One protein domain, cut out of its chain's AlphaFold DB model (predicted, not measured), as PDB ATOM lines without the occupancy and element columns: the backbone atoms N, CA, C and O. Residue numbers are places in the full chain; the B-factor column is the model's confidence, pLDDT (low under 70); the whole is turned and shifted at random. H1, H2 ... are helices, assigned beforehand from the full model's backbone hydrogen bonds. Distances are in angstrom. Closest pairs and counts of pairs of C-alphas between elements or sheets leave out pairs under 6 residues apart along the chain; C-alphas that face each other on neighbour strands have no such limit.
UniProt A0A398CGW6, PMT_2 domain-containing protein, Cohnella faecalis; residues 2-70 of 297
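AT A GLANCE: This is residues 2 to 70 of the 297 residues of the protein "PMT_2 domain-containing protein" of Cohnella faecalis (UniProt A0A398CGW6). Two long helices, H1 and then H2, meet near one end through a tight link and open out as a V, with a short tail before H1 and another after H2. The longer arm is H1; most of both arms stands free. The printed part has 69 residues with two named helices and no named strand, and its class is all helix. It is extended, with a radius of gyration of the C-alphas of 17.7 A, and flat, spanning 54 by 32 by 16 A.

IN THESE COORDINATES: Find C-alpha 11 at (157.029, 115.979, 128.411); from there H1, residues 11 to 39, runs 42.3 A to C-alpha 39 at (193.390, 137.517, 130.175). H2, residues 43 to 64, runs 31.1 A and ends at C-alpha 64 at (182.162, 113.540, 143.175).

HOW THE PARTS SIT: Look at residues 33 to 39 of H1 and 43 to 50 of H2: with these alone the two helices touch. Their closest C-alphas, those of Leu 37 and Ala 46, are 5.6 A apart. They form a helical hairpin, running opposite ways at a steep tilt of 44 degrees. Every O i to N i+4 pair of H2 is within hydrogen-bond range, and 23 of 25 in H1.

THE WHOLE: The C-alphas farthest apart, those of Lys 2 and Asp 41, are 55.0 A apart. The printed part has no cut. Look for pLDDT under 70 at residues 2 to 10 and residue 67.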
ATOM      1  N   LYS A   2     152.915 114.897 150.531       39.62
ATOM      2  CA  LYS A   2     154.277 114.742 149.986       39.62
ATOM      3  C   LYS A   2     154.289 115.241 148.539       39.62
ATOM      4  O   LYS A   2     153.383 114.930 147.774       39.62
ATOM      5  N   MET A   3     155.285 116.046 148.193       50.69
ATOM      6  CA  MET A   3     155.455 116.549 146.834       50.69
ATOM      7  C   MET A   3     155.910 115.404 145.935       50.69
ATOM      8  O   MET A   3     156.929 114.782 146.228       50.69
ATOM      9  N   ASN A   4     155.156 115.111 144.879       42.75
ATOM     10  CA  ASN A   4     155.557 114.143 143.866       42.75
ATOM     11  C   ASN A   4     155.787 114.897 142.552       42.75
ATOM     12  O   ASN A   4     154.872 115.059 141.748       42.75
ATOM     13  N   PHE A   5     157.000 115.430 142.378       48.69
ATOM     14  CA  PHE A   5     157.370 116.234 141.207       48.69
ATOM     15  C   PHE A   5     157.357 115.440 139.894       48.69
ATOM     16  O   PHE A   5     157.216 116.039 138.832       48.69
ATOM     17  N   GLY A   6     157.421 114.105 139.959       45.66
ATOM     18  CA  GLY A   6     157.426 113.236 138.779       45.66
ATOM     19  C   GLY A   6     156.151 113.284 137.928       45.66
ATOM     20  O   GLY A   6     156.167 112.795 136.807       45.66
ATOM     21  N   LYS A   7     155.055 113.879 138.425       47.84
ATOM     22  CA  LYS A   7     153.795 114.046 137.673       47.84
ATOM     23  C   LYS A   7     153.513 115.484 137.215       47.84
ATOM     24  O   LYS A   7     152.453 115.725 136.652       47.84
ATOM     25  N   ILE A   8     154.404 116.444 137.495       50.19
ATOM     26  CA  ILE A   8     154.097 117.882 137.351       50.19
ATOM     27  C   ILE A   8     154.584 118.467 136.016       50.19
ATOM     28  O   ILE A   8     153.963 119.392 135.500       50.19
ATOM     29  N   ALA A   9     155.650 117.931 135.417       54.25
ATOM     30  CA  ALA A   9     156.125 118.411 134.122       54.25
ATOM     31  C   ALA A   9     155.523 117.574 132.989       54.25
ATOM     32  O   ALA A   9     155.780 116.374 132.897       54.25
ATOM     33  N   SER A  10     154.754 118.208 132.099       66.50
ATOM     34  CA  SER A  10     154.450 117.590 130.809       66.50
ATOM     35  C   SER A  10     155.771 117.296 130.073       66.50
ATOM     36  O   SER A  10     156.753 118.029 130.254       66.50
ATOM     37  N   PRO A  11     155.836 116.262 129.216       73.56
ATOM     38  CA  PRO A  11     157.029 115.979 128.411       73.56
ATOM     39  C   PRO A  11     157.534 117.208 127.636       73.56
ATOM     40  O   PRO A  11     158.735 117.378 127.443       73.56
ATOM     41  N   ILE A  12     156.615 118.100 127.253       74.25
ATOM     42  CA  ILE A  12     156.897 119.376 126.591       74.25
ATOM     43  C   ILE A  12     157.638 120.334 127.531       74.25
ATOM     44  O   ILE A  12     158.697 120.839 127.166       74.25
ATOM     45  N   ALA A  13     157.141 120.545 128.755       72.88
ATOM     46  CA  ALA A  13     157.792 121.418 129.733       72.88
ATOM     47  C   ALA A  13     159.214 120.941 130.070       72.88
ATOM     48  O   ALA A  13     160.137 121.749 130.153       72.88
ATOM     49  N   SER A  14     159.419 119.624 130.189       74.88
ATOM     50  CA  SER A  14     160.754 119.060 130.410       74.88
ATOM     51  C   SER A  14     161.702 119.335 129.239       74.88
ATOM     52  O   SER A  14     162.859 119.674 129.470       74.88
ATOM     53  N   ARG A  15     161.236 119.204 127.990       81.56
ATOM     54  CA  ARG A  15     162.052 119.501 126.800       81.56
ATOM     55  C   ARG A  15     162.411 120.981 126.717       81.56
ATOM     56  O   ARG A  15     163.566 121.301 126.467       81.56
ATOM     57  N   LEU A  16     161.454 121.870 126.989       83.62
ATOM     58  CA  LEU A  16     161.696 123.314 127.011       83.62
ATOM     59  C   LEU A  16     162.737 123.705 128.065       83.62
ATOM     60  O   LEU A  16     163.626 124.493 127.766       83.62
ATOM     61  N   LEU A  17     162.679 123.119 129.265       80.75
ATOM     62  CA  LEU A  17     163.682 123.360 130.308       80.75
ATOM     63  C   LEU A  17     165.080 122.885 129.899       80.75
ATOM     64  O   LEU A  17     166.058 123.576 130.173       80.75
ATOM     65  N   VAL A  18     165.180 121.736 129.226       85.31
ATOM     66  CA  VAL A  18     166.461 121.236 128.707       85.31
ATOM     67  C   VAL A  18     167.016 122.174 127.636       85.31
ATOM     68  O   VAL A  18     168.191 122.525 127.703       85.31
ATOM     69  N   ILE A  19     166.182 122.629 126.697       89.56
ATOM     70  CA  ILE A  19     166.588 123.579 125.650       89.56
ATOM     71  C   ILE A  19     167.035 124.901 126.278       89.56
ATOM     72  O   ILE A  19     168.129 125.374 125.985       89.56
ATOM     73  N   ALA A  20     166.234 125.473 127.178       87.12
ATOM     74  CA  ALA A  20     166.564 126.722 127.856       87.12
ATOM     75  C   ALA A  20     167.874 126.610 128.652       87.12
ATOM     76  O   ALA A  20     168.723 127.494 128.570       87.12
ATOM     77  N   GLY A  21     168.069 125.497 129.369       86.19
ATOM     78  CA  GLY A  21     169.317 125.207 130.070       86.19
ATOM     79  C   GLY A  21     170.504 125.105 129.114       86.19
ATOM     80  O   GLY A  21     171.529 125.739 129.348       86.19
ATOM     81  N   PHE A  22     170.363 124.362 128.015       88.50
ATOM     82  CA  PHE A  22     171.419 124.207 127.015       88.50
ATOM     83  C   PHE A  22     171.816 125.547 126.388       88.50
ATOM     84  O   PHE A  22     173.006 125.844 126.297       88.50
ATOM     85  N   VAL A  23     170.838 126.378 126.017       92.38
ATOM     86  CA  VAL A  23     171.078 127.723 125.474       92.38
ATOM     87  C   VAL A  23     171.811 128.587 126.498       92.38
ATOM     88  O   VAL A  23     172.847 129.164 126.176       92.38
ATOM     89  N   PHE A  24     171.330 128.626 127.742       87.31
ATOM     90  CA  PHE A  24     171.954 129.408 128.809       87.31
ATOM     91  C   PHE A  24     173.412 128.998 129.052       87.31
ATOM     92  O   PHE A  24     174.299 129.850 129.057       87.31
ATOM     93  N   PHE A  25     173.681 127.698 129.216       85.25
ATOM     94  CA  PHE A  25     175.039 127.211 129.460       85.25
ATOM     95  C   PHE A  25     175.953 127.382 128.246       85.25
ATOM     96  O   PHE A  25     177.131 127.679 128.430       85.25
ATOM     97  N   SER A  26     175.427 127.266 127.025       88.12
ATOM     98  CA  SER A  26     176.189 127.537 125.800       88.12
ATOM     99  C   SER A  26     176.614 129.001 125.719       88.12
ATOM    100  O   SER A  26     177.782 129.286 125.469       88.12
ATOM    101  N   ILE A  27     175.700 129.934 126.002       90.25
ATOM    102  CA  ILE A  27     176.018 131.368 126.043       90.25
ATOM    103  C   ILE A  27     177.059 131.646 127.130       90.25
ATOM    104  O   ILE A  27     178.072 132.282 126.857       90.25
ATOM    105  N   ALA A  28     176.855 131.125 128.343       85.44
ATOM    106  CA  ALA A  28     177.797 131.307 129.445       85.44
ATOM    107  C   ALA A  28     179.197 130.761 129.110       85.44
ATOM    108  O   ALA A  28     180.196 131.403 129.427       85.44
ATOM    109  N   PHE A  29     179.269 129.608 128.441       84.94
ATOM    110  CA  PHE A  29     180.517 129.001 127.984       84.94
ATOM    111  C   PHE A  29     181.235 129.878 126.955       84.94
ATOM    112  O   PHE A  29     182.426 130.140 127.109       84.94
ATOM    113  N   VAL A  30     180.511 130.386 125.952       88.94
ATOM    114  CA  VAL A  30     181.070 131.296 124.941       88.94
ATOM    115  C   VAL A  30     181.565 132.585 125.591       88.94
ATOM    116  O   VAL A  30     182.696 132.984 125.346       88.94
ATOM    117  N   CYS A  31     180.774 133.209 126.466       88.62
ATOM    118  CA  CYS A  31     181.191 134.420 127.173       88.62
ATOM    119  C   CYS A  31     182.437 134.182 128.038       88.62
ATOM    120  O   CYS A  31     183.347 135.009 128.033       88.62
ATOM    121  N   ALA A  32     182.505 133.054 128.750       84.62
ATOM    122  CA  ALA A  32     183.668 132.698 129.557       84.62
ATOM    123  C   ALA A  32     184.926 132.488 128.699       84.62
ATOM    124  O   ALA A  32     186.006 132.934 129.083       84.62
ATOM    125  N   PHE A  33     184.787 131.858 127.529       85.50
ATOM    126  CA  PHE A  33     185.889 131.687 126.583       85.50
ATOM    127  C   PHE A  33     186.334 133.020 125.968       85.50
ATOM    128  O   PHE A  33     187.519 133.324 125.943       85.50
ATOM    129  N   VAL A  34     185.397 133.865 125.532       88.56
ATOM    130  CA  VAL A  34     185.725 135.199 125.002       88.56
ATOM    131  C   VAL A  34     186.456 136.033 126.051       88.56
ATOM    132  O   VAL A  34     187.420 136.720 125.730       88.56
ATOM    133  N   HIS A  35     186.050 135.946 127.318       84.88
ATOM    134  CA  HIS A  35     186.743 136.652 128.385       84.88
ATOM    135  C   HIS A  35     188.143 136.086 128.658       84.88
ATOM    136  O   HIS A  35     189.061 136.866 128.908       84.88
ATOM    137  N   SER A  36     188.363 134.770 128.554       82.88
ATOM    138  CA  SER A  36     189.713 134.217 128.731       82.88
ATOM    139  C   SER A  36     190.700 134.761 127.689       82.88
ATOM    140  O   SER A  36     191.855 135.002 128.029       82.88
ATOM    141  N   LEU A  37     190.244 135.077 126.471       86.75
ATOM    142  CA  LEU A  37     191.066 135.735 125.443       86.75
ATOM    143  C   LEU A  37     191.549 137.137 125.843       86.75
ATOM    144  O   LEU A  37     192.528 137.613 125.286       86.75
ATOM    145  N   THR A  38     190.884 137.799 126.795       87.75
ATOM    146  CA  THR A  38     191.327 139.103 127.324       87.75
ATOM    147  C   THR A  38     192.348 138.983 128.455       87.75
ATOM    148  O   THR A  38     192.984 139.971 128.805       87.75
ATOM    149  N   VAL A  39     192.496 137.789 129.036       84.69
ATOM    150  CA  VAL A  39     193.390 137.517 130.175       84.69
ATOM    151  C   VAL A  39     194.706 136.883 129.724       84.69
ATOM    152  O   VAL A  39     195.731 137.085 130.363       84.69
ATOM    153  N   PHE A  40     194.683 136.099 128.644       85.38
ATOM    154  CA  PHE A  40     195.847 135.383 128.127       85.38
ATOM    155  C   PHE A  40     196.380 136.028 126.844       85.38
ATOM    156  O   PHE A  40     195.611 136.306 125.927       85.38
ATOM    157  N   ASP A  41     197.705 136.157 126.740       84.75
ATOM    158  CA  ASP A  41     198.381 136.866 125.640       84.75
ATOM    159  C   ASP A  41     198.240 136.190 124.264       84.75
ATOM    160  O   ASP A  41     198.455 136.816 123.227       84.75
ATOM    161  N   SER A  42     197.895 134.898 124.226       88.44
ATOM    162  CA  SER A  42     197.695 134.164 122.974       88.44
ATOM    163  C   SER A  42     196.456 133.278 122.999       88.44
ATOM    164  O   SER A  42     196.118 132.663 124.019       88.44
ATOM    165  N   PHE A  43     195.828 133.119 121.831       88.06
ATOM    166  CA  PHE A  43     194.696 132.210 121.637       88.06
ATOM    167  C   PHE A  43     195.018 130.775 122.079       88.06
ATOM    168  O   PHE A  43     194.191 130.123 122.715       88.06
ATOM    169  N   SER A  44     196.232 130.292 121.792       86.88
ATOM    170  CA  SER A  44     196.686 128.955 122.189       86.88
ATOM    171  C   SER A  44     196.758 128.806 123.708       86.88
ATOM    172  O   SER A  44     196.266 127.815 124.247       86.88
ATOM    173  N   SER A  45     197.304 129.803 124.415       82.88
ATOM    174  CA  SER A  45     197.346 129.792 125.884       82.88
ATOM    175  C   SER A  45     195.954 129.890 126.512       82.88
ATOM    176  O   SER A  45     195.649 129.123 127.424       82.88
ATOM    177  N   ALA A  46     195.076 130.742 125.972       83.12
ATOM    178  CA  ALA A  46     193.694 130.872 126.428       83.12
ATOM    179  C   ALA A  46     192.913 129.565 126.240       83.12
ATOM    180  O   ALA A  46     192.239 129.097 127.158       83.12
ATOM    181  N   SER A  47     193.043 128.951 125.062       84.38
ATOM    182  CA  SER A  47     192.390 127.685 124.721       84.38
ATOM    183  C   SER A  47     192.910 126.535 125.575       84.38
ATOM    184  O   SER A  47     192.115 125.746 126.079       84.38
ATOM    185  N   GLY A  48     194.225 126.467 125.799       84.19
ATOM    186  CA  GLY A  48     194.846 125.468 126.668       84.19
ATOM    187  C   GLY A  48     194.384 125.590 128.121       84.19
ATOM    188  O   GLY A  48     193.940 124.603 128.707       84.19
ATOM    189  N   ALA A  49     194.419 126.797 128.691       81.44
ATOM    190  CA  ALA A  49     193.987 127.050 130.065       81.44
ATOM    191  C   ALA A  49     192.487 126.786 130.259       81.44
ATOM    192  O   ALA A  49     192.077 126.156 131.236       81.44
ATOM    193  N   PHE A  50     191.665 127.219 129.305       81.94
ATOM    194  CA  PHE A  50     190.228 126.989 129.336       81.94
ATOM    195  C   PHE A  50     189.888 125.496 129.219       81.94
ATOM    196  O   PHE A  50     189.095 124.982 130.008       81.94
ATOM    197  N   LEU A  51     190.540 124.770 128.305       84.88
ATOM    198  CA  LEU A  51     190.378 123.323 128.175       84.88
ATOM    199  C   LEU A  51     190.807 122.590 129.453       84.88
ATOM    200  O   LEU A  51     190.088 121.708 129.920       84.88
ATOM    201  N   ALA A  52     191.930 122.983 130.061       82.81
ATOM    202  CA  ALA A  52     192.387 122.421 131.329       82.81
ATOM    203  C   ALA A  52     191.370 122.655 132.459       82.81
ATOM    204  O   ALA A  52     191.070 121.728 133.212       82.81
ATOM    205  N   ALA A  53     190.778 123.852 132.543       81.88
ATOM    206  CA  ALA A  53     189.734 124.162 133.517       81.88
ATOM    207  C   ALA A  53     188.471 123.309 133.306       81.88
ATOM    208  O   ALA A  53     187.911 122.783 134.272       81.88
ATOM    209  N   VAL A  54     188.050 123.112 132.052       82.62
ATOM    210  CA  VAL A  54     186.922 122.233 131.705       82.62
ATOM    211  C   VAL A  54     187.223 120.786 132.098       82.62
ATOM    212  O   VAL A  54     186.399 120.152 132.756       82.62
ATOM    213  N   ILE A  55     188.406 120.265 131.759       83.19
ATOM    214  CA  ILE A  55     188.818 118.900 132.116       83.19
ATOM    215  C   ILE A  55     188.861 118.729 133.636       83.19
ATOM    216  O   ILE A  55     188.329 117.744 134.148       83.19
ATOM    217  N   ALA A  56     189.432 119.688 134.367       80.06
ATOM    218  CA  ALA A  56     189.481 119.654 135.824       80.06
ATOM    219  C   ALA A  56     188.070 119.633 136.432       80.06
ATOM    220  O   ALA A  56     187.780 118.795 137.289       80.06
ATOM    221  N   LEU A  57     187.162 120.486 135.946       81.44
ATOM    222  CA  LEU A  57     185.772 120.510 136.403       81.44
ATOM    223  C   LEU A  57     185.054 119.186 136.109       81.44
ATOM    224  O   LEU A  57     184.337 118.677 136.972       81.44
ATOM    225  N   LEU A  58     185.259 118.606 134.923       83.38
ATOM    226  CA  LEU A  58     184.685 117.314 134.549       83.38
ATOM    227  C   LEU A  58     185.253 116.171 135.394       83.38
ATOM    228  O   LEU A  58     184.484 115.326 135.848       83.38
ATOM    229  N   ALA A  59     186.558 116.158 135.663       77.81
ATOM    230  CA  ALA A  59     187.207 115.150 136.496       77.81
ATOM    231  C   ALA A  59     186.715 115.216 137.950       77.81
ATOM    232  O   ALA A  59     186.326 114.196 138.523       77.81
ATOM    233  N   VAL A  60     186.647 116.420 138.527       76.19
ATOM    234  CA  VAL A  60     186.097 116.650 139.870       76.19
ATOM    235  C   VAL A  60     184.624 116.250 139.926       76.19
ATOM    236  O   VAL A  60     184.203 115.573 140.864       76.19
ATOM    237  N   SER A  61     183.850 116.599 138.896       78.81
ATOM    238  CA  SER A  61     182.446 116.203 138.789       78.81
ATOM    239  C   SER A  61     182.306 114.685 138.700       78.81
ATOM    240  O   SER A  61     181.531 114.108 139.452       78.81
ATOM    241  N   ALA A  62     183.085 114.006 137.860       79.81
ATOM    242  CA  ALA A  62     183.051 112.551 137.726       79.81
ATOM    243  C   ALA A  62     183.419 111.843 139.041       79.81
ATOM    244  O   ALA A  62     182.741 110.894 139.444       79.81
ATOM    245  N   LEU A  63     184.439 112.337 139.750       73.12
ATOM    246  CA  LEU A  63     184.853 111.798 141.043       73.12
ATOM    247  C   LEU A  63     183.783 112.015 142.122       73.12
ATOM    248  O   LEU A  63     183.446 111.086 142.855       73.12
ATOM    249  N   ALA A  64     183.202 113.212 142.200       72.06
ATOM    250  CA  ALA A  64     182.162 113.540 143.175       72.06
ATOM    251  C   ALA A  64     180.822 112.835 142.873       72.06
ATOM    252  O   ALA A  64     180.061 112.488 143.784       72.06
ATOM    253  N   MET A  65     180.546 112.564 141.596       79.62
ATOM    254  CA  MET A  65     179.387 111.793 141.133       79.62
ATOM    255  C   MET A  65     179.605 110.277 141.212       79.62
ATOM    256  O   MET A  65     178.661 109.513 140.986       79.62
ATOM    257  N   ASN A  66     180.806 109.822 141.582       77.62
ATOM    258  CA  ASN A  66     181.102 108.408 141.749       77.62
ATOM    259  C   ASN A  66     180.175 107.793 142.808       77.62
ATOM    260  O   ASN A  66     180.107 108.238 143.960       77.62
ATOM    261  N   ARG A  67     179.475 106.719 142.425       69.50
ATOM    262  CA  ARG A  67     178.547 105.991 143.302       69.50
ATOM    263  C   ARG A  67     179.231 105.392 144.534       69.50
ATOM    264  O   ARG A  67     178.543 105.098 145.505       69.50
ATOM    265  N   ARG A  68     180.563 105.257 144.522       78.38
ATOM    266  CA  ARG A  68     181.360 104.826 145.682       78.38
ATOM    267  C   ARG A  68     181.415 105.870 146.803       78.38
ATOM    268  O   ARG A  68     181.616 105.501 147.954       78.38
ATOM    269  N   VAL A  69     181.196 107.155 146.507       83.25
ATOM    270  CA  VAL A  69     181.108 108.198 147.541       83.25
ATOM    271  C   VAL A  69     179.736 108.110 148.203       83.25
ATOM    272  O   VAL A  69     178.712 108.416 147.588       83.25
ATOM    273  N   GLY A  70     179.701 107.691 149.469       88.69
ATOM    274  CA  GLY A  70     178.469 107.612 150.252       88.69
ATOM    275  C   GLY A  70     177.817 108.983 150.471       88.69
ATOM    276  O   GLY A  70     178.484 110.015 150.498       88.69
TER     277      GLY A  70